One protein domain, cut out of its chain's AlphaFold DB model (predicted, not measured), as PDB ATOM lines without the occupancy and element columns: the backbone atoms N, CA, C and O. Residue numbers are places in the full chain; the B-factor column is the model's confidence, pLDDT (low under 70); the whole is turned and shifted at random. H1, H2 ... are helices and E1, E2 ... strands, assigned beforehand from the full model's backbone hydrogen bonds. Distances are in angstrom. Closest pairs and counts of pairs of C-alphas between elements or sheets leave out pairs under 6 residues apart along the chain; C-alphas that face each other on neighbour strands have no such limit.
ATOM      1  N   VAL A 145      23.476  12.555 -22.888       95.06
ATOM      2  CA  VAL A 145      24.772  12.635 -22.213       95.06
ATOM      3  C   VAL A 145      25.884  12.376 -23.215       95.06
ATOM      4  O   VAL A 145      25.845  11.436 -24.010       95.06
ATOM      5  N   GLY A 146      26.926  13.195 -23.156       94.75
ATOM      6  CA  GLY A 146      28.151  12.973 -23.911       94.75
ATOM      7  C   GLY A 146      29.373  13.317 -23.088       94.75
ATOM      8  O   GLY A 146      29.319  13.458 -21.869       94.75
ATOM      9  N   LEU A 147      30.494  13.458 -23.782       93.31
ATOM     10  CA  LEU A 147      31.759  13.847 -23.189       93.31
ATOM     11  C   LEU A 147      32.094  15.266 -23.618       93.31
ATOM     12  O   LEU A 147      32.196  15.555 -24.812       93.31
ATOM     13  N   VAL A 148      32.279  16.146 -22.647       90.56
ATOM     14  CA  VAL A 148      32.766  17.498 -22.882       90.56
ATOM     15  C   VAL A 148      34.281  17.453 -22.962       90.56
ATOM     16  O   VAL A 148      34.960  16.869 -22.118       90.56
ATOM     17  N   GLY A 149      34.811  18.057 -24.014       86.12
ATOM     18  CA  GLY A 149      36.240  18.190 -24.230       86.12
ATOM     19  C   GLY A 149      36.549  19.394 -25.106       86.12
ATOM     20  O   GLY A 149      35.695  20.252 -25.356       86.12
ATOM     21  N   ARG A 150      37.788  19.454 -25.596       80.81
ATOM     22  CA  ARG A 150      38.211  20.531 -26.488       80.81
ATOM     23  C   ARG A 150      37.434  20.500 -27.817       80.81
ATOM     24  O   ARG A 150      37.132  19.414 -28.316       80.81
ATOM     25  N   PRO A 151      37.175  21.660 -28.445       81.25
ATOM     26  CA  PRO A 151      36.468  21.738 -29.724       81.25
ATOM     27  C   PRO A 151      37.153  20.988 -30.868       81.25
ATOM     28  O   PRO A 151      36.472  20.503 -31.768       81.25
ATOM     29  N   ASP A 152      38.485  20.899 -30.830       81.81
ATOM     30  CA  ASP A 152      39.327  20.237 -31.828       81.81
ATOM     31  C   ASP A 152      39.587  18.753 -31.528       81.81
ATOM     32  O   ASP A 152      40.222  18.065 -32.328       81.81
ATOM     33  N   ALA A 153      39.097  18.240 -30.395       83.06
ATOM     34  CA  ALA A 153      39.249  16.835 -30.058       83.06
ATOM     35  C   ALA A 153      38.443  15.960 -31.032       83.06
ATOM     36  O   ALA A 153      37.289  16.252 -31.352       83.06
ATOM     37  N   SER A 154      39.039  14.861 -31.494       88.00
ATOM     38  CA  SER A 154      38.349  13.892 -32.345       88.00
ATOM     39  C   SER A 154      37.240  13.176 -31.577       88.00
ATOM     40  O   SER A 154      37.455  12.770 -30.433       88.00
ATOM     41  N   ARG A 155      36.100  12.936 -32.236       91.00
ATOM     42  CA  ARG A 155      34.988  12.162 -31.672       91.00
ATOM     43  C   ARG A 155      35.462  10.783 -31.196       91.00
ATOM     44  O   ARG A 155      35.934  10.014 -32.038       91.00
ATOM     45  N   PRO A 156      35.294  10.441 -29.906       92.19
ATOM     46  CA  PRO A 156      35.684   9.133 -29.398       92.19
ATOM     47  C   PRO A 156      34.888   7.991 -30.030       92.19
ATOM     48  O   PRO A 156      33.692   8.130 -30.305       92.19
ATOM     49  N   ASP A 157      35.537   6.842 -30.221       94.31
ATOM     50  CA  ASP A 157      34.854   5.622 -30.661       94.31
ATOM     51  C   ASP A 157      33.926   5.087 -29.562       94.31
ATOM     52  O   ASP A 157      32.759   4.794 -29.829       94.31
ATOM     53  N   THR A 158      34.435   5.036 -28.327       95.62
ATOM     54  CA  THR A 158      33.749   4.513 -27.141       95.62
ATOM     55  C   THR A 158      33.915   5.430 -25.922       95.62
ATOM     56  O   THR A 158      34.886   6.192 -25.830       95.62
ATOM     57  N   TRP A 159      32.982   5.345 -24.972       95.94
ATOM     58  CA  TRP A 159      33.028   5.956 -23.645       95.94
ATOM     59  C   TRP A 159      34.293   5.531 -22.907       95.94
ATOM     60  O   TRP A 159      35.059   6.386 -22.452       95.94
ATOM     61  N   LEU A 160      34.571   4.221 -22.863       94.88
ATOM     62  CA  LEU A 160      35.740   3.702 -22.153       94.88
ATOM     63  C   LEU A 160      37.058   4.197 -22.770       94.88
ATOM     64  O   LEU A 160      37.993   4.509 -22.036       94.88
ATOM     65  N   ALA A 161      37.158   4.301 -24.101       93.62
ATOM     66  CA  ALA A 161      38.367   4.821 -24.748       93.62
ATOM     67  C   ALA A 161      38.619   6.293 -24.394       93.62
ATOM     68  O   ALA A 161      39.756   6.672 -24.113       93.62
ATOM     69  N   ALA A 162      37.570   7.114 -24.359       92.81
ATOM     70  CA  ALA A 162      37.702   8.515 -23.985       92.81
ATOM     71  C   ALA A 162      38.080   8.690 -22.509       92.81
ATOM     72  O   ALA A 162      38.997   9.446 -22.192       92.81
ATOM     73  N   LEU A 163      37.426   7.953 -21.609       91.94
ATOM     74  CA  LEU A 163      37.655   8.042 -20.163       91.94
ATOM     75  C   LEU A 163      38.953   7.356 -19.702       91.94
ATOM     76  O   LEU A 163      39.379   7.510 -18.557       91.94
ATOM     77  N   ARG A 164      39.621   6.619 -20.593       90.31
ATOM     78  CA  ARG A 164      40.998   6.134 -20.411       90.31
ATOM     79  C   ARG A 164      42.063   7.145 -20.803       90.31
ATOM     80  O   ARG A 164      43.219   6.940 -20.449       90.31
ATOM     81  N   SER A 165      41.703   8.184 -21.554       87.25
ATOM     82  CA  SER A 165      42.679   9.162 -22.027       87.25
ATOM     83  C   SER A 165      43.304   9.953 -20.877       87.25
ATOM     84  O   SER A 165      42.697  10.160 -19.819       87.25
ATOM     85  N   ASP A 166      44.539  10.397 -21.096       81.12
ATOM     86  CA  ASP A 166      45.324  11.074 -20.075       81.12
ATOM     87  C   ASP A 166      44.657  12.357 -19.600       81.12
ATOM     88  O   ASP A 166      44.491  13.321 -20.342       81.12
ATOM     89  N   GLY A 167      44.326  12.361 -18.311       77.75
ATOM     90  CA  GLY A 167      43.717  13.478 -17.613       77.75
ATOM     91  C   GLY A 167      42.190  13.469 -17.616       77.75
ATOM     92  O   GLY A 167      41.635  14.444 -17.109       77.75
ATOM     93  N   ALA A 168      41.527  12.441 -18.170       85.94
ATOM     94  CA  ALA A 168      40.066  12.337 -18.176       85.94
ATOM     95  C   ALA A 168      39.533  12.452 -16.748       85.94
ATOM     96  O   ALA A 168      40.230  12.121 -15.775       85.94
ATOM     97  N   ARG A 169      38.321  12.985 -16.611       86.12
ATOM     98  CA  ARG A 169      37.675  13.167 -15.312       86.12
ATOM     99  C   ARG A 169      36.353  12.431 -15.319       86.12
ATOM    100  O   ARG A 169      35.434  12.792 -16.043       86.12
ATOM    101  N   MET A 170      36.289  11.382 -14.513       87.88
ATOM    102  CA  MET A 170      35.038  10.711 -14.204       87.88
ATOM    103  C   MET A 170      34.340  11.469 -13.071       87.88
ATOM    104  O   MET A 170      35.003  11.889 -12.121       87.88
ATOM    105  N   LEU A 171      33.026  11.644 -13.188       86.06
ATOM    106  CA  LEU A 171      32.180  12.148 -12.105       86.06
ATOM    107  C   LEU A 171      31.737  10.968 -11.236       86.06
ATOM    108  O   LEU A 171      31.575   9.868 -11.764       86.06
ATOM    109  N   ASP A 172      31.532  11.184  -9.935       83.69
ATOM    110  CA  ASP A 172      31.025  10.122  -9.059       83.69
ATOM    111  C   ASP A 172      29.613   9.708  -9.527       83.69
ATOM    112  O   ASP A 172      28.694  10.526  -9.452       83.69
ATOM    113  N   PRO A 173      29.410   8.474 -10.027       85.12
ATOM    114  CA  PRO A 173      28.123   8.010 -10.538       85.12
ATOM    115  C   PRO A 173      27.036   7.917  -9.459       85.12
ATOM    116  O   PRO A 173      25.876   7.728  -9.805       85.12
ATOM    117  N   ARG A 174      27.387   8.043  -8.173       80.19
ATOM    118  CA  ARG A 174      26.423   8.100  -7.062       80.19
ATOM    119  C   ARG A 174      25.834   9.491  -6.855       80.19
ATOM    120  O   ARG A 174      24.762   9.608  -6.295       80.19
ATOM    121  N   GLU A 175      26.536  10.525  -7.300       77.69
ATOM    122  CA  GLU A 175      26.195  11.932  -7.029       77.69
ATOM    123  C   GLU A 175      25.965  12.715  -8.333       77.69
ATOM    124  O   GLU A 175      25.807  13.934  -8.338       77.69
ATOM    125  N   SER A 176      26.058  12.044  -9.486       83.62
ATOM    126  CA  SER A 176      26.036  12.687 -10.795       83.62
ATOM    127  C   SER A 176      25.310  11.831 -11.820       83.62
ATOM    128  O   SER A 176      25.802  10.774 -12.222       83.62
ATOM    129  N   ALA A 177      24.187  12.338 -12.329       87.56
ATOM    130  CA  ALA A 177      23.446  11.699 -13.412       87.56
ATOM    131  C   ALA A 177      24.287  11.525 -14.700       87.56
ATOM    132  O   ALA A 177      24.305  10.417 -15.241       87.56
ATOM    133  N   PRO A 178      25.075  12.519 -15.169       90.88
ATOM    134  CA  PRO A 178      26.032  12.294 -16.256       90.88
ATOM    135  C   PRO A 178      27.116  11.257 -15.928       90.88
ATOM    136  O   PRO A 178      27.510  10.487 -16.807       90.88
ATOM    137  N   GLY A 179      27.599  11.209 -14.679       90.75
ATOM    138  CA  GLY A 179      28.541  10.184 -14.215       90.75
ATOM    139  C   GLY A 179      27.950   8.774 -14.299       90.75
ATOM    140  O   GLY A 179      28.569   7.870 -14.864       90.75
ATOM    141  N   LEU A 180      26.719   8.602 -13.817       89.12
ATOM    142  CA  LEU A 180      25.971   7.350 -13.908       89.12
ATOM    143  C   LEU A 180      25.721   6.948 -15.365       89.12
ATOM    144  O   LEU A 180      25.961   5.802 -15.747       89.12
ATOM    145  N   ALA A 181      25.307   7.896 -16.204       92.06
ATOM    146  CA  ALA A 181      25.083   7.680 -17.627       92.06
ATOM    147  C   ALA A 181      26.365   7.257 -18.365       92.06
ATOM    148  O   ALA A 181      26.326   6.362 -19.208       92.06
ATOM    149  N   ALA A 182      27.522   7.828 -18.022       94.12
ATOM    150  CA  ALA A 182      28.802   7.403 -18.584       94.12
ATOM    151  C   ALA A 182      29.175   5.973 -18.169       94.12
ATOM    152  O   ALA A 182      29.655   5.192 -18.996       94.12
ATOM    153  N   LEU A 183      28.914   5.603 -16.910       92.75
ATOM    154  CA  LEU A 183      29.107   4.236 -16.422       92.75
ATOM    155  C   LEU A 183      28.187   3.244 -17.146       92.75
ATOM    156  O   LEU A 183      28.643   2.188 -17.592       92.75
ATOM    157  N   ALA A 184      26.921   3.612 -17.333       92.31
ATOM    158  CA  ALA A 184      25.946   2.825 -18.075       92.31
ATOM    159  C   ALA A 184      26.324   2.685 -19.563       92.31
ATOM    160  O   ALA A 184      26.232   1.592 -20.126       92.31
ATOM    161  N   GLY A 185      26.851   3.747 -20.180       94.44
ATOM    162  CA  GLY A 185      27.396   3.719 -21.539       94.44
ATOM    163  C   GLY A 185      28.571   2.747 -21.680       94.44
ATOM    164  O   GLY A 185      28.577   1.914 -22.585       94.44
ATOM    165  N   MET A 186      29.529   2.769 -20.747       94.94
ATOM    166  CA  MET A 186      30.637   1.801 -20.730       94.94
ATOM    167  C   MET A 186      30.160   0.360 -20.508       94.94
ATOM    168  O   MET A 186      30.689  -0.569 -21.124       94.94
ATOM    169  N   HIS A 187      29.144   0.156 -19.667       93.56
ATOM    170  CA  HIS A 187      28.523  -1.154 -19.492       93.56
ATOM    171  C   HIS A 187      27.882  -1.651 -20.797       93.56
ATOM    172  O   HIS A 187      28.158  -2.769 -21.233       93.56
ATOM    173  N   ALA A 188      27.090  -0.813 -21.468       93.31
ATOM    174  CA  ALA A 188      26.478  -1.163 -22.748       93.31
ATOM    175  C   ALA A 188      27.517  -1.470 -23.835       93.31
ATOM    176  O   ALA A 188      27.298  -2.368 -24.647       93.31
ATOM    177  N   GLU A 189      28.661  -0.786 -23.840       95.19
ATOM    178  CA  GLU A 189      29.787  -1.117 -24.721       95.19
ATOM    179  C   GLU A 189      30.374  -2.494 -24.437       95.19
ATOM    180  O   GLU A 189      30.697  -3.216 -25.379       95.19
ATOM    181  N   ALA A 190      30.522  -2.861 -23.163       93.75
ATOM    182  CA  ALA A 190      31.012  -4.179 -22.777       93.75
ATOM    183  C   ALA A 190      30.026  -5.285 -23.189       93.75
ATOM    184  O   ALA A 190      30.440  -6.288 -23.769       93.75
ATOM    185  N   VAL A 191      28.722  -5.071 -22.977       91.88
ATOM    186  CA  VAL A 191      27.654  -5.995 -23.409       91.88
ATOM    187  C   VAL A 191      27.622  -6.137 -24.934       91.88
ATOM    188  O   VAL A 191      27.460  -7.242 -25.448       91.88
ATOM    189  N   ALA A 192      27.826  -5.042 -25.668       92.00
ATOM    190  CA  ALA A 192      27.869  -5.038 -27.130       92.00
ATOM    191  C   ALA A 192      29.201  -5.554 -27.721       92.00
ATOM    192  O   ALA A 192      29.356  -5.569 -28.941       92.00
ATOM    193  N   GLY A 193      30.177  -5.940 -26.890       92.44
ATOM    194  CA  GLY A 193      31.497  -6.402 -27.339       92.44
ATOM    195  C   GLY A 193      32.396  -5.303 -27.922       92.44
ATOM    196  O   GLY A 193      33.408  -5.608 -28.552       92.44
ATOM    197  N   LEU A 194      32.051  -4.027 -27.717       93.00
ATOM    198  CA  LEU A 194      32.855  -2.865 -28.119       93.00
ATOM    199  C   LEU A 194      34.005  -2.586 -27.136       93.00
ATOM    200  O   LEU A 194      34.962  -1.890 -27.472       93.00
ATOM    201  N   SER A 195      33.920  -3.131 -25.921       90.94
ATOM    202  CA  SER A 195      35.003  -3.169 -24.938       90.94
ATOM    203  C   SER A 195      35.007  -4.506 -24.190       90.94
ATOM    204  O   SER A 195      34.022  -5.242 -24.230       90.94
ATOM    205  N   SER A 196      36.112  -4.864 -23.522       89.94
ATOM    206  CA  SER A 196      36.136  -6.072 -22.688       89.94
ATOM    207  C   SER A 196      35.662  -5.773 -21.264       89.94
ATOM    208  O   SER A 196      36.031  -4.755 -20.676       89.94
ATOM    209  N   GLY A 197      34.909  -6.694 -20.654       85.38
ATOM    210  CA  GLY A 197      34.502  -6.563 -19.248       85.38
ATOM    211  C   GLY A 197      35.696  -6.434 -18.291       85.38
ATOM    212  O   GLY A 197      35.658  -5.652 -17.348       85.38
ATOM    213  N   THR A 198      36.810  -7.110 -18.592       88.25
ATOM    214  CA  THR A 198      38.077  -6.988 -17.848       88.25
ATOM    215  C   THR A 198      38.740  -5.615 -18.001       88.25
ATOM    216  O   THR A 198      39.375  -5.106 -17.075       88.25
ATOM    217  N   ALA A 199      38.603  -4.985 -19.169       90.38
ATOM    218  CA  ALA A 199      39.073  -3.629 -19.411       90.38
ATOM    219  C   ALA A 199      38.247  -2.614 -18.608       90.38
ATOM    220  O   ALA A 199      38.813  -1.669 -18.052       90.38
ATOM    221  N   LEU A 200      36.934  -2.818 -18.525       92.56
ATOM    222  CA  LEU A 200      36.057  -1.979 -17.718       92.56
ATOM    223  C   LEU A 200      36.343  -2.143 -16.221       92.56
ATOM    224  O   LEU A 200      36.558  -1.143 -15.543       92.56
ATOM    225  N   SER A 201      36.436  -3.376 -15.713       88.69
ATOM    226  CA  SER A 201      36.706  -3.621 -14.290       88.69
ATOM    227  C   SER A 201      38.063  -3.070 -13.845       88.69
ATOM    228  O   SER A 201      38.136  -2.372 -12.839       88.69
ATOM    229  N   SER A 202      39.128  -3.285 -14.627       88.94
ATOM    230  CA  SER A 202      40.452  -2.706 -14.338       88.94
ATOM    231  C   SER A 202      40.444  -1.176 -14.343       88.94
ATOM    232  O   SER A 202      41.075  -0.549 -13.489       88.94
ATOM    233  N   TRP A 203      39.710  -0.559 -15.276       91.31
ATOM    234  CA  TRP A 203      39.549   0.891 -15.302       91.31
ATOM    235  C   TRP A 203      38.759   1.393 -14.087       91.31
ATOM    236  O   TRP A 203      39.166   2.393 -13.495       91.31
ATOM    237  N   LEU A 204      37.693   0.694 -13.679       89.25
ATOM    238  CA  LEU A 204      36.904   1.034 -12.492       89.25
ATOM    239  C   LEU A 204      37.755   0.994 -11.230       89.25
ATOM    240  O   LEU A 204      37.775   1.978 -10.498       89.25
ATOM    241  N   THR A 205      38.523  -0.078 -11.019       84.50
ATOM    242  CA  THR A 205      39.444  -0.185  -9.880       84.50
ATOM    243  C   THR A 205      40.423   0.983  -9.826       84.50
ATOM    244  O   THR A 205      40.589   1.576  -8.770       84.50
ATOM    245  N   ALA A 206      41.017   1.370 -10.956       82.31
ATOM    246  CA  ALA A 206      41.978   2.472 -10.996       82.31
ATOM    247  C   ALA A 206      41.349   3.878 -10.892       82.31
ATOM    248  O   ALA A 206      42.056   4.846 -10.610       82.31
ATOM    249  N   ASN A 207      40.058   4.049 -11.196       82.44
ATOM    250  CA  ASN A 207      39.398   5.364 -11.181       82.44
ATOM    251  C   ASN A 207      38.599   5.615  -9.906       82.44
ATOM    252  O   ASN A 207      38.655   6.732  -9.403       82.44
ATOM    253  N   ALA A 208      37.930   4.597  -9.368       79.31
ATOM    254  CA  ALA A 208      37.179   4.702  -8.120       79.31
ATOM    255  C   ALA A 208      38.102   4.999  -6.918       79.31
ATOM    256  O   ALA A 208      37.760   5.777  -6.030       79.31
ATOM    257  N   THR A 209      39.331   4.466  -6.919       69.50
ATOM    258  CA  THR A 209      40.343   4.842  -5.916       69.50
ATOM    259  C   THR A 209      40.826   6.280  -6.111       69.50
ATOM    260  O   THR A 209      41.025   7.010  -5.150       69.50
ATOM    261  N   ARG A 210      40.947   6.759  -7.354       67.81
ATOM    262  CA  ARG A 210      41.343   8.153  -7.616       67.81
ATOM    263  C   ARG A 210      40.272   9.166  -7.217       67.81
ATOM    264  O   ARG A 210      40.620  10.276  -6.817       67.81
ATOM    265  N   SER A 211      38.987   8.812  -7.308       62.91
ATOM    266  CA  SER A 211      37.907   9.665  -6.799       62.91
ATOM    267  C   SER A 211      37.943   9.820  -5.281       62.91
ATOM    268  O   SER A 211      37.533  10.870  -4.795       62.91
ATOM    269  N   SER A 212      38.483   8.847  -4.537       55.59
ATOM    270  CA  SER A 212      38.716   9.009  -3.097       55.59
ATOM    271  C   SER A 212      39.993   9.819  -2.801       55.59
ATOM    272  O   SER A 212      40.015  10.628  -1.868       55.59
ATOM    273  N   GLU A 213      41.037   9.676  -3.637       51.72
ATOM    274  CA  GLU A 213      42.361  10.340  -3.529       51.72
ATOM    275  C   GLU A 213      42.337  11.869  -3.706       51.72
ATOM    276  O   GLU A 213      43.245  12.568  -3.246       51.72
ATOM    277  N   GLY A 214      41.279  12.428  -4.293       47.72
ATOM    278  CA  GLY A 214      41.135  13.865  -4.519       47.72
ATOM    279  C   GLY A 214      40.696  14.658  -3.283       47.72
ATOM    280  O   GLY A 214      39.510  14.808  -3.013       47.72
ATOM    281  N   SER A 215      41.644  15.280  -2.577       43.06
ATOM    282  CA  SER A 215      41.363  16.409  -1.681       43.06
ATOM    283  C   SER A 215      41.115  17.689  -2.492       43.06
ATOM    284  O   SER A 215      42.014  18.491  -2.705       43.06
ATOM    285  N   ASN A 216      39.896  17.846  -3.002       39.56
ATOM    286  CA  ASN A 216      39.208  19.101  -3.341       39.56
ATOM    287  C   ASN A 216      37.779  18.707  -3.740       39.56
ATOM    288  O   ASN A 216      37.613  17.631  -4.299       39.56
ATOM    289  N   ALA A 217      36.787  19.534  -3.391       46.50
ATOM    290  CA  ALA A 217      35.342  19.331  -3.581       46.50
ATOM    291  C   ALA A 217      34.966  18.344  -4.698       46.50
ATOM    292  O   ALA A 217      35.529  18.451  -5.788       46.50
ATOM    293  N   ALA A 218      34.004  17.445  -4.419       54.00
ATOM    294  CA  ALA A 218      33.388  16.543  -5.394       54.00
ATOM    295  C   ALA A 218      33.416  17.189  -6.781       54.00
ATOM    296  O   ALA A 218      32.868  18.278  -6.971       54.00
ATOM    297  N   VAL A 219      34.173  16.596  -7.706       67.56
ATOM    298  CA  VAL A 219      34.325  17.166  -9.040       67.56
ATOM    299  C   VAL A 219      32.953  17.076  -9.687       67.56
ATOM    300  O   VAL A 219      32.526  15.991 -10.066       67.56
ATOM    301  N   THR A 220      32.238  18.197  -9.750       74.81
ATOM    302  CA  THR A 220      30.924  18.274 -10.382       74.81
ATOM    303  C   THR A 220      31.077  18.624 -11.856       74.81
ATOM    304  O   THR A 220      32.025  19.316 -12.251       74.81
ATOM    305  N   ALA A 221      30.105  18.207 -12.673       75.12
ATOM    306  CA  ALA A 221      29.999  18.661 -14.058       75.12
ATOM    307  C   ALA A 221      30.045  20.195 -14.123       75.12
ATOM    308  O   ALA A 221      30.773  20.757 -14.934       75.12
ATOM    309  N   SER A 222      29.367  20.875 -13.193       76.38
ATOM    310  CA  SER A 222      29.327  22.334 -13.125       76.38
ATOM    311  C   SER A 222      30.672  22.997 -12.848       76.38
ATOM    312  O   SER A 222      31.037  23.962 -13.520       76.38
ATOM    313  N   ALA A 223      31.468  22.464 -11.919       78.00
ATOM    314  CA  ALA A 223      32.811  22.969 -11.652       78.00
ATOM    315  C   ALA A 223      33.741  22.751 -12.859       78.00
ATOM    316  O   ALA A 223      34.559  23.618 -13.193       78.00
ATOM    317  N   LEU A 224      33.603  21.614 -13.548       80.44
ATOM    318  CA  LEU A 224      34.353  21.331 -14.771       80.44
ATOM    319  C   LEU A 224      33.919  22.229 -15.935       80.44
ATOM    320  O   LEU A 224      34.779  22.766 -16.622       80.44
ATOM    321  N   LEU A 225      32.621  22.470 -16.122       80.12
ATOM    322  CA  LEU A 225      32.090  23.371 -17.150       80.12
ATOM    323  C   LEU A 225      32.503  24.828 -16.896       80.12
ATOM    324  O   LEU A 225      32.984  25.500 -17.810       80.12
ATOM    325  N   ALA A 226      32.416  25.293 -15.648       75.38
ATOM    326  CA  ALA A 226      32.855  26.632 -15.255       75.38
ATOM    327  C   ALA A 226      34.368  26.832 -15.457       75.38
ATOM    328  O   ALA A 226      34.809  27.892 -15.904       75.38
ATOM    329  N   SER A 227      35.178  25.808 -15.164       67.12
ATOM    330  CA  SER A 227      36.637  25.861 -15.349       67.12
ATOM    331  C   SER A 227      37.084  25.632 -16.795       67.12
ATOM    332  O   SER A 227      38.124  26.157 -17.200       67.12
ATOM    333  N   ALA A 228      36.293  24.924 -17.602       60.84
ATOM    334  CA  ALA A 228      36.543  24.757 -19.029       60.84
ATOM    335  C   ALA A 228      36.440  26.090 -19.798       60.84
ATOM    336  O   ALA A 228      37.011  26.236 -20.881       60.84
ATOM    337  N   ASN A 229      35.804  27.097 -19.193       55.59
ATOM    338  CA  ASN A 229      35.584  28.424 -19.746       55.59
ATOM    339  C   ASN A 229      36.613  29.487 -19.333       55.59
ATOM    340  O   ASN A 229      36.254  30.636 -19.106       55.59
ATOM    341  N   LEU A 230      37.914  29.183 -19.283       46.69
ATOM    342  CA  LEU A 230      38.940  30.228 -19.157       46.69
ATOM    343  C   LEU A 230      40.182  29.880 -19.983       46.69
ATOM    344  O   LEU A 230      40.918  28.951 -19.672       46.69
ATOM    345  N   ARG A 231      40.442  30.700 -21.011       46.78
ATOM    346  CA  ARG A 231      41.554  30.708 -21.993       46.78
ATOM    347  C   ARG A 231      43.004  30.625 -21.445       46.78
ATOM    348  O   ARG A 231      43.920  31.113 -22.105       46.78
ATOM    349  N   ARG A 232      43.269  30.113 -20.239       46.84
ATOM    350  CA  ARG A 232      44.566  30.289 -19.565       46.84
ATOM    351  C   ARG A 232      45.163  29.107 -18.814       46.84
ATOM    352  O   ARG A 232      46.260  29.277 -18.293       46.84
ATOM    353  N   GLN A 233      44.547  27.934 -18.773       44.22
ATOM    354  CA  GLN A 233      45.179  26.748 -18.179       44.22
ATOM    355  C   GLN A 233      44.850  25.530 -19.039       44.22
ATOM    356  O   GLN A 233      43.862  25.567 -19.764       44.22
ATOM    357  N   ASN A 234      45.700  24.499 -19.022       48.47
ATOM    358  CA  ASN A 234      45.485  23.243 -19.744       48.47
ATOM    359  C   ASN A 234      44.057  22.724 -19.463       48.47
ATOM    360  O   ASN A 234      43.811  22.171 -18.394       48.47
ATOM    361  N   ALA A 235      43.116  22.992 -20.377       46.50
ATOM    362  CA  ALA A 235      41.693  22.710 -20.206       46.50
ATOM    363  C   ALA A 235      41.473  21.196 -20.055       46.50
ATOM    364  O   ALA A 235      42.177  20.426 -20.721       46.50
ATOM    365  N   PRO A 236      40.551  20.760 -19.178       51.50
ATOM    366  CA  PRO A 236      40.467  19.373 -18.772       51.50
ATOM    367  C   PRO A 236      40.040  18.485 -19.939       51.50
ATOM    368  O   PRO A 236      39.153  18.789 -20.735       51.50
ATOM    369  N   THR A 237      40.743  17.371 -20.013       72.94
ATOM    370  CA  THR A 237      40.426  16.135 -20.711       72.94
ATOM    371  C   THR A 237      38.970  15.707 -20.509       72.94
ATOM    372  O   THR A 237      38.349  16.089 -19.520       72.94
ATOM    373  N   TRP A 238      38.458  14.877 -21.420       87.56
ATOM    374  CA  TRP A 238      37.097  14.338 -21.430       87.56
ATOM    375  C   TRP A 238      36.478  14.116 -20.049       87.56
ATOM    376  O   TRP A 238      37.040  13.403 -19.212       87.56
ATOM    377  N   PHE A 239      35.287  14.674 -19.863       90.69
ATOM    378  CA  PHE A 239      34.431  14.413 -18.714       90.69
ATOM    379  C   PHE A 239      32.971  14.301 -19.152       90.69
ATOM    380  O   PHE A 239      32.590  14.946 -20.133       90.69
ATOM    381  N   PRO A 240      32.154  13.470 -18.488       93.00
ATOM    382  CA  PRO A 240      30.759  13.331 -18.861       93.00
ATOM    383  C   PRO A 240      29.949  14.554 -18.429       93.00
ATOM    384  O   PRO A 240      30.154  15.081 -17.340       93.00
ATOM    385  N   ALA A 241      29.040  15.000 -19.287       93.12
ATOM    386  CA  ALA A 241      28.037  16.018 -18.974       93.12
ATOM    387  C   ALA A 241      26.805  15.799 -19.857       93.12
ATOM    388  O   ALA A 241      26.897  15.166 -20.920       93.12
ATOM    389  N   SER A 242      25.659  16.323 -19.437       93.81
ATOM    390  CA  SER A 242      24.462  16.352 -20.276       93.81
ATOM    391  C   SER A 242      24.498  17.544 -21.250       93.81
ATOM    392  O   SER A 242      25.190  18.541 -21.025       93.81
ATOM    393  N   GLU A 243      23.780  17.449 -22.374       93.50
ATOM    394  CA  GLU A 243      23.565  18.594 -23.270       93.50
ATOM    395  C   GLU A 243      22.931  19.766 -22.514       93.50
ATOM    396  O   GLU A 243      23.391  20.899 -22.647       93.50
ATOM    397  N   GLN A 244      21.943  19.476 -21.670       93.56
ATOM    398  CA  GLN A 244      21.262  20.454 -20.838       93.56
ATOM    399  C   GLN A 244      22.220  21.200 -19.904       93.56
ATOM    400  O   GLN A 244      22.178  22.429 -19.838       93.56
ATOM    401  N   GLU A 245      23.130  20.504 -19.223       90.94
ATOM    402  CA  GLU A 245      24.115  21.140 -18.342       90.94
ATOM    403  C   GLU A 245      25.074  22.035 -19.132       90.94
ATOM    404  O   GLU A 245      25.391  23.144 -18.703       90.94
ATOM    405  N   LEU A 246      25.522  21.583 -20.309       89.81
ATOM    406  CA  LEU A 246      26.373  22.399 -21.173       89.81
ATOM    407  C   LEU A 246      25.640  23.675 -21.611       89.81
ATOM    408  O   LEU A 246      26.215  24.763 -21.557       89.81
ATOM    409  N   LEU A 247      24.392  23.554 -22.063       89.38
ATOM    410  CA  LEU A 247      23.616  24.685 -22.565       89.38
ATOM    411  C   LEU A 247      23.234  25.656 -21.442       89.38
ATOM    412  O   LEU A 247      23.370  26.863 -21.630       89.38
ATOM    413  N   SER A 248      22.840  25.161 -20.271       88.12
ATOM    414  CA  SER A 248      22.430  26.009 -19.144       88.12
ATOM    415  C   SER A 248      23.595  26.698 -18.425       88.12
ATOM    416  O   SER A 248      23.404  27.775 -17.867       88.12
ATOM    417  N   GLN A 249      24.802  26.118 -18.432       85.31
ATOM    418  CA  GLN A 249      25.921  26.619 -17.617       85.31
ATOM    419  C   GLN A 249      27.032  27.309 -18.410       85.31
ATOM    420  O   GLN A 249      27.849  28.031 -17.834       85.31
ATOM    421  N   VAL A 250      27.109  27.082 -19.723       82.06
ATOM    422  CA  VAL A 250      28.135  27.682 -20.579       82.06
ATOM    423  C   VAL A 250      27.483  28.718 -21.478       82.06
ATOM    424  O   VAL A 250      26.672  28.378 -22.338       82.06
ATOM    425  N   ASP A 251      27.895  29.977 -21.323       80.69
ATOM    426  CA  ASP A 251      27.450  31.081 -22.177       80.69
ATOM    427  C   ASP A 251      27.671  30.773 -23.662       80.69
ATOM    428  O   ASP A 251      28.722  30.258 -24.055       80.69
ATOM    429  N   ALA A 252      26.729  31.175 -24.521       74.75
ATOM    430  CA  ALA A 252      26.787  30.920 -25.963       74.75
ATOM    431  C   ALA A 252      28.099  31.391 -26.626       74.75
ATOM    432  O   ALA A 252      28.632  30.723 -27.512       74.75
ATOM    433  N   SER A 253      28.664  32.513 -26.168       70.81
ATOM    434  CA  SER A 253      29.944  33.048 -26.658       70.81
ATOM    435  C   SER A 253      31.149  32.180 -26.271       70.81
ATOM    436  O   SER A 253      32.163  32.167 -26.972       70.81
ATOM    437  N   ALA A 254      31.028  31.426 -25.183       71.50
ATOM    438  CA  ALA A 254      32.069  30.607 -24.586       71.50
ATOM    439  C   ALA A 254      31.896  29.103 -24.901       71.50
ATOM    440  O   ALA A 254      32.852  28.332 -24.828       71.50
ATOM    441  N   ARG A 255      30.736  28.687 -25.436       69.50
ATOM    442  CA  ARG A 255      30.530  27.362 -26.068       69.50
ATOM    443  C   ARG A 255      31.461  27.099 -27.256       69.50
ATOM    444  O   ARG A 255      31.562  25.978 -27.727       69.50
ATOM    445  N   GLN A 256      32.183  28.106 -27.741       70.56
ATOM    446  CA  GLN A 256      33.218  27.937 -28.764       70.56
ATOM    447  C   GLN A 256      34.500  27.293 -28.209       70.56
ATOM    448  O   GLN A 256      35.295  26.772 -28.989       70.56
ATOM    449  N   SER A 257      34.728  27.346 -26.888       74.81
ATOM    450  CA  SER A 257      35.918  26.783 -26.221       74.81
ATOM    451  C   SER A 257      35.743  25.358 -25.704       74.81
ATOM    452  O   SER A 257      36.728  24.753 -25.285       74.81
ATOM    453  N   VAL A 258      34.535  24.805 -25.770       82.38
ATOM    454  CA  VAL A 258      34.217  23.439 -25.343       82.38
ATOM    455  C   VAL A 258      33.283  22.783 -26.346       82.38
ATOM    456  O   VAL A 258      32.518  23.453 -27.028       82.38
ATOM    457  N   ARG A 259      33.322  21.460 -26.456       85.44
ATOM    458  CA  ARG A 259      32.371  20.712 -27.282       85.44
ATOM    459  C   ARG A 259      31.942  19.462 -26.540       85.44
ATOM    460  O   ARG A 259      32.792  18.668 -26.146       85.44
ATOM    461  N   LEU A 260      30.632  19.269 -26.416       90.44
ATOM    462  CA  LEU A 260      30.070  17.975 -26.040       90.44
ATOM    463  C   LEU A 260      30.050  17.066 -27.267       90.44
ATOM    464  O   LEU A 260      29.561  17.445 -28.338       90.44
ATOM    465  N   GLN A 261      30.630  15.883 -27.116       92.00
ATOM    466  CA  GLN A 261      30.716  14.863 -28.146       92.00
ATOM    467  C   GLN A 261      30.140  13.561 -27.613       92.00
ATOM    468  O   GLN A 261      30.621  13.000 -26.632       92.00
ATOM    469  N   VAL A 262      29.118  13.060 -28.297       94.81
ATOM    470  CA  VAL A 262      28.587  11.721 -28.054       94.81
ATOM    471  C   VAL A 262      29.533  10.712 -28.707       94.81
ATOM    472  O   VAL A 262      29.819  10.866 -29.901       94.81
ATOM    473  N   PRO A 263      30.020   9.676 -28.004       95.50
ATOM    474  CA  PRO A 263      30.817   8.615 -28.620       95.50
ATOM    475  C   PRO A 263      30.139   7.976 -29.842       95.50
ATOM    476  O   PRO A 263      28.922   8.073 -30.035       95.50
ATOM    477  N   LYS A 264      30.904   7.331 -30.731       95.06
ATOM    478  CA  LYS A 264      30.313   6.609 -31.884       95.06
ATOM    479  C   LYS A 264      29.438   5.432 -31.433       95.06
ATOM    480  O   LYS A 264      28.482   5.083 -32.132       95.06
ATOM    481  N   SER A 265      29.729   4.868 -30.262       94.62
ATOM    482  CA  SER A 265      28.953   3.825 -29.582       94.62
ATOM    483  C   SER A 265      27.559   4.265 -29.110       94.62
ATOM    484  O   SER A 265      26.700   3.394 -28.956       94.62
ATOM    485  N   GLY A 266      27.276   5.569 -29.034       95.19
ATOM    486  CA  GLY A 266      25.946   6.119 -28.760       95.19
ATOM    487  C   GLY A 266      25.897   7.003 -27.514       95.19
ATOM    488  O   GLY A 266      26.918   7.262 -26.880       95.19
ATOM    489  N   SER A 267      24.695   7.485 -27.203       94.75
ATOM    490  CA  SER A 267      24.383   8.295 -26.023       94.75
ATOM    491  C   SER A 267      23.541   7.491 -25.047       94.75
ATOM    492  O   SER A 267      22.648   6.759 -25.469       94.75
ATOM    493  N   VAL A 268      23.749   7.712 -23.757       93.44
ATOM    494  CA  VAL A 268      22.711   7.457 -22.751       93.44
ATOM    495  C   VAL A 268      21.863   8.726 -22.643       93.44
ATOM    496  O   VAL A 268      22.405   9.828 -22.793       93.44
ATOM    497  N   LEU A 269      20.548   8.588 -22.483       92.12
ATOM    498  CA  LEU A 269      19.633   9.715 -22.300       92.12
ATOM    499  C   LEU A 269      19.265   9.839 -20.821       92.12
ATOM    500  O   LEU A 269      18.979   8.839 -20.167       92.12
ATOM    501  N   LEU A 270      19.281  11.067 -20.308       93.62
ATOM    502  CA  LEU A 270      18.554  11.423 -19.090       93.62
ATOM    503  C   LEU A 270      17.136  11.791 -19.522       93.62
ATOM    504  O   LEU A 270      16.984  12.583 -20.450       93.62
ATOM    505  N   THR A 319      16.761  20.798 -30.566       83.38
ATOM    506  CA  THR A 319      16.087  22.097 -30.665       83.38
ATOM    507  C   THR A 319      16.972  23.091 -31.424       83.38
ATOM    508  O   THR A 319      18.137  22.813 -31.710       83.38
ATOM    509  N   GLU A 320      16.467  24.290 -31.718       78.44
ATOM    510  CA  GLU A 320      17.295  25.378 -32.273       78.44
ATOM    511  C   GLU A 320      18.423  25.805 -31.306       78.44
ATOM    512  O   GLU A 320      19.473  26.292 -31.728       78.44
ATOM    513  N   THR A 321      18.240  25.575 -29.999       75.06
ATOM    514  CA  THR A 321      19.255  25.821 -28.964       75.06
ATOM    515  C   THR A 321      20.321  24.716 -28.893       75.06
ATOM    516  O   THR A 321      21.403  24.951 -28.341       75.06
ATOM    517  N   SER A 322      20.091  23.546 -29.508       72.94
ATOM    518  CA  SER A 322      21.062  22.447 -29.616       72.94
ATOM    519  C   SER A 322      22.217  22.814 -30.557       72.94
ATOM    520  O   SER A 322      22.209  22.520 -31.751       72.94
ATOM    521  N   THR A 323      23.273  23.439 -30.036       64.62
ATOM    522  CA  THR A 323      24.346  23.971 -30.896       64.62
ATOM    523  C   THR A 323      25.235  22.908 -31.551       64.62
ATOM    524  O   THR A 323      25.700  23.091 -32.675       64.62
ATOM    525  N   ASN A 324      25.550  21.809 -30.859       72.81
ATOM    526  CA  ASN A 324      26.621  20.886 -31.278       72.81
ATOM    527  C   ASN A 324      26.259  19.400 -31.193       72.81
ATOM    528  O   ASN A 324      27.068  18.563 -31.606       72.81
ATOM    529  N   VAL A 325      25.072  19.071 -30.686       83.56
ATOM    530  CA  VAL A 325      24.596  17.696 -30.537       83.56
ATOM    531  C   VAL A 325      23.375  17.522 -31.430       83.56
ATOM    532  O   VAL A 325      22.279  17.970 -31.123       83.56
ATOM    533  N   GLY A 326      23.571  16.871 -32.575       87.81
ATOM    534  CA  GLY A 326      22.470  16.551 -33.480       87.81
ATOM    535  C   GLY A 326      21.583  15.424 -32.945       87.81
ATOM    536  O   GLY A 326      21.497  15.158 -31.742       87.81
ATOM    537  N   ARG A 327      20.924  14.709 -33.859       91.06
ATOM    538  CA  ARG A 327      20.216  13.477 -33.502       91.06
ATOM    539  C   ARG A 327      21.214  12.465 -32.935       91.06
ATOM    540  O   ARG A 327      22.234  12.176 -33.565       91.06
ATOM    541  N   VAL A 328      20.909  11.929 -31.759       91.69
ATOM    542  CA  VAL A 328      21.745  10.938 -31.079       91.69
ATOM    543  C   VAL A 328      21.160   9.546 -31.256       91.69
ATOM    544  O   VAL A 328      19.949   9.379 -31.370       91.69
ATOM    545  N   ARG A 329      22.033   8.537 -31.302       92.06
ATOM    546  CA  ARG A 329      21.617   7.139 -31.201       92.06
ATOM    547  C   ARG A 329      21.643   6.757 -29.731       92.06
ATOM    548  O   ARG A 329      22.727   6.693 -29.152       92.06
ATOM    549  N   GLU A 330      20.473   6.511 -29.168       90.75
ATOM    550  CA  GLU A 330      20.345   6.008 -27.806       90.75
ATOM    551  C   GLU A 330      20.946   4.601 -27.680       90.75
ATOM    552  O   GLU A 330      20.863   3.768 -28.591       90.75
ATOM    553  N   MET A 331      21.609   4.357 -26.556       90.69
ATOM    554  CA  MET A 331      22.115   3.049 -26.170       90.69
ATOM    555  C   MET A 331      21.030   2.322 -25.383       90.69
ATOM    556  O   MET A 331      20.753   2.681 -24.252       90.69
ATOM    557  N   THR A 332      20.432   1.282 -25.962       76.88
ATOM    558  CA  THR A 332      19.325   0.535 -25.332       76.88
ATOM    559  C   THR A 332      19.755  -0.801 -24.725       76.88
ATOM    560  O   THR A 332      18.970  -1.470 -24.063       76.88
ATOM    561  N   THR A 333      21.011  -1.210 -24.919       70.62
ATOM    562  CA  THR A 333      21.546  -2.512 -24.480       70.62
ATOM    563  C   THR A 333      22.052  -2.516 -23.034       70.62
ATOM    564  O   THR A 333      22.816  -3.401 -22.651       70.62
ATOM    565  N   MET A 334      21.672  -1.522 -22.229       72.56
ATOM    566  CA  MET A 334      22.067  -1.429 -20.823       72.56
ATOM    567  C   MET A 334      21.252  -2.422 -19.995       72.56
ATOM    568  O   MET A 334      20.023  -2.376 -19.995       72.56
ATOM    569  N   GLN A 335      21.924  -3.316 -19.270       76.75
ATOM    570  CA  GLN A 335      21.259  -4.184 -18.304       76.75
ATOM    571  C   GLN A 335      21.254  -3.469 -16.955       76.75
ATOM    572  O   GLN A 335      22.320  -3.237 -16.390       76.75
ATOM    573  N   ALA A 336      20.070  -3.133 -16.434       75.44
ATOM    574  CA  ALA A 336      19.935  -2.394 -15.174       75.44
ATOM    575  C   ALA A 336      20.744  -3.044 -14.036       75.44
ATOM    576  O   ALA A 336      21.559  -2.376 -13.411       75.44
ATOM    577  N   ALA A 337      20.626  -4.368 -13.868       80.06
ATOM    578  CA  ALA A 337      21.388  -5.122 -12.870       80.06
ATOM    579  C   ALA A 337      22.913  -4.976 -13.032       80.06
ATOM    580  O   ALA A 337      23.628  -4.834 -12.044       80.06
ATOM    581  N   GLY A 338      23.409  -4.965 -14.273       85.75
ATOM    582  CA  GLY A 338      24.830  -4.784 -14.552       85.75
ATOM    583  C   GLY A 338      25.313  -3.374 -14.215       85.75
ATOM    584  O   GLY A 338      26.386  -3.221 -13.644       85.75
ATOM    585  N   VAL A 339      24.519  -2.339 -14.502       86.75
ATOM    586  CA  VAL A 339      24.845  -0.959 -14.103       86.75
ATOM    587  C   VAL A 339      24.870  -0.828 -12.579       86.75
ATOM    588  O   VAL A 339      25.837  -0.287 -12.044       86.75
ATOM    589  N   SER A 340      23.874  -1.377 -11.875       83.69
ATOM    590  CA  SER A 340      23.826  -1.372 -10.407       83.69
ATOM    591  C   SER A 340      25.031  -2.089  -9.785       83.69
ATOM    592  O   SER A 340      25.611  -1.577  -8.830       83.69
ATOM    593  N   GLU A 341      25.474  -3.220 -10.346       87.56
ATOM    594  CA  GLU A 341      26.692  -3.914  -9.896       87.56
ATOM    595  C   GLU A 341      27.940  -3.027 -10.049       87.56
ATOM    596  O   GLU A 341      28.763  -2.946  -9.135       87.56
ATOM    597  N   LEU A 342      28.070  -2.304 -11.167       89.81
ATOM    598  CA  LEU A 342      29.192  -1.382 -11.363       89.81
ATOM    599  C   LEU A 342      29.146  -0.190 -10.399       89.81
ATOM    600  O   LEU A 342      30.201   0.241  -9.930       89.81
ATOM    601  N   VAL A 343      27.958   0.339 -10.090       88.25
ATOM    602  CA  VAL A 343      27.785   1.406  -9.087       88.25
ATOM    603  C   VAL A 343      28.146   0.894  -7.694       88.25
ATOM    604  O   VAL A 343      28.864   1.579  -6.965       88.25
ATOM    605  N   GLN A 344      27.724  -0.316  -7.319       86.62
ATOM    606  CA  GLN A 344      28.107  -0.933  -6.044       86.62
ATOM    607  C   GLN A 344      29.621  -1.139  -5.962       86.62
ATOM    608  O   GLN A 344      30.238  -0.756  -4.969       86.62
ATOM    609  N   LEU A 345      30.240  -1.654  -7.026       88.50
ATOM    610  CA  LEU A 345      31.689  -1.810  -7.104       88.50
ATOM    611  C   LEU A 345      32.406  -0.459  -6.969       88.50
ATOM    612  O   LEU A 345      33.336  -0.339  -6.173       88.50
ATOM    613  N   TRP A 346      31.956   0.569  -7.699       88.00
ATOM    614  CA  TRP A 346      32.476   1.931  -7.566       88.00
ATOM    615  C   TRP A 346      32.346   2.440  -6.131       88.00
ATOM    616  O   TRP A 346      33.313   2.962  -5.581       88.00
ATOM    617  N   THR A 347      31.178   2.246  -5.512       83.88
ATOM    618  CA  THR A 347      30.894   2.627  -4.125       83.88
ATOM    619  C   THR A 347      31.910   1.984  -3.196       83.88
ATOM    620  O   THR A 347      32.624   2.699  -2.506       83.88
ATOM    621  N   THR A 348      32.035   0.654  -3.226       83.00
ATOM    622  CA  THR A 348      32.959  -0.101  -2.368       83.00
ATOM    623  C   THR A 348      34.407   0.352  -2.538       83.00
ATOM    624  O   THR A 348      35.119   0.494  -1.548       83.00
ATOM    625  N   LEU A 349      34.842   0.607  -3.773       81.69
ATOM    626  CA  LEU A 349      36.208   1.040  -4.077       81.69
ATOM    627  C   LEU A 349      36.480   2.511  -3.724       81.69
ATOM    628  O   LEU A 349      37.631   2.871  -3.484       81.69
ATOM    629  N   SER A 350      35.441   3.350  -3.699       75.94
ATOM    630  CA  SER A 350      35.538   4.784  -3.393       75.94
ATOM    631  C   SER A 350      35.397   5.098  -1.902       75.94
ATOM    632  O   SER A 350      35.534   6.256  -1.514       75.94
ATOM    633  N   LEU A 351      35.091   4.110  -1.054       71.88
ATOM    634  CA  LEU A 351      34.980   4.324   0.388       71.88
ATOM    635  C   LEU A 351      36.351   4.659   0.994       71.88
ATOM    636  O   LEU A 351      37.283   3.856   0.957       71.88
TER     637      LEU A 351
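What this domain is: This is residues 145 to 270 and 319 to 351 of the 505 residues of an uncharacterized protein of Propionibacteriales bacterium (UniProt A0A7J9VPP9). A small sheet of three short strands, E2, E1 and E3, lies in the middle, with H2 crossing one face and H4 over the other. Away from the sheet, H3 and H6 pack on H2, and the centres of these three long helices make a triangle. The printed part has 159 residues, with six named helices and three named strands in the order E1 H1 H2 H3 H4 E2 H5 E3 H6; the sheet runs E2 E1 E3, all antiparallel. The class is mostly helix, though under half of the residues are in named elements. The whole is compact, with a radius of gyration of the C-alphas of 14.9 A and spans of 41 by 37 by 23 A.

Where its parts are: The strands are E1, residues 145 to 149, 12.9 A long from C-alpha 145 at (24.772, 12.635, -22.213); E2, residues 239 to 242, 10.3 A; and E3, residues 259 to 261. The helices are H1, residues 159 to 163; H2, residues 177 to 191, 20.8 A; H3, residues 197 to 213, 24.4 A; H4, residues 221 to 228; H5, residues 243 to 249; and H6, residues 336 to 350, 20.8 A, ending with C-alpha 350 at (35.538, 4.784, -3.393).

How they stand to each other: E1 is the inner strand; between it and its antiparallel neighbour E2, N 146 and O 241 are within hydrogen-bond range at 3.0 A, and between it and its antiparallel neighbour E3, N 261 and O 147 are within hydrogen-bond range at 2.8 A. E2, H5, E3 form a split strand-helix-strand unit, two strands of one sheet that are not neighbours, with H5 between them along the chain and E1 between them in the sheet, and its crossover is right-handed. There are three layers, with helices on both faces: H2, at a height over the sheet of 10.3 A, runs across the strands, and H4, at 9.3 A on the opposite face, runs along them. H5 stands at the sheet's level and touches H4, with C-alphas 225 and 249 closest at 7.0 A. H1 only grazes the sheet and touches the hub, H2, at C-alphas 159 and 186, 5.6 A apart. H2 and H3 are a helical hairpin at a shallow tilt of 23 degrees, closest at C-alphas 190 and 197, 5.5 A. H6 touches H2 at a steep tilt of 63 degrees, C-alphas 184 and 339 being closest at 5.6 A, and touches H3 at C-alphas 208 and 350, 5.0 A. Every O i to N i+4 pair is within hydrogen-bond range in H1, H2, H4, H5 and H6, and 11 of 13 in H3.

The domain as a whole: The C-alphas of Arg 232 and Ala 337 are the farthest apart, 42.8 A. Residues 271 to 318 are not printed, and C-alphas 270 and 319 are 15.9 A apart across the cut. The link from H1 to H2 is long. Mean pLDDT of the printed part is 81.9, with residues 209 to 219, 227 to 236, 255 and 323 under 70.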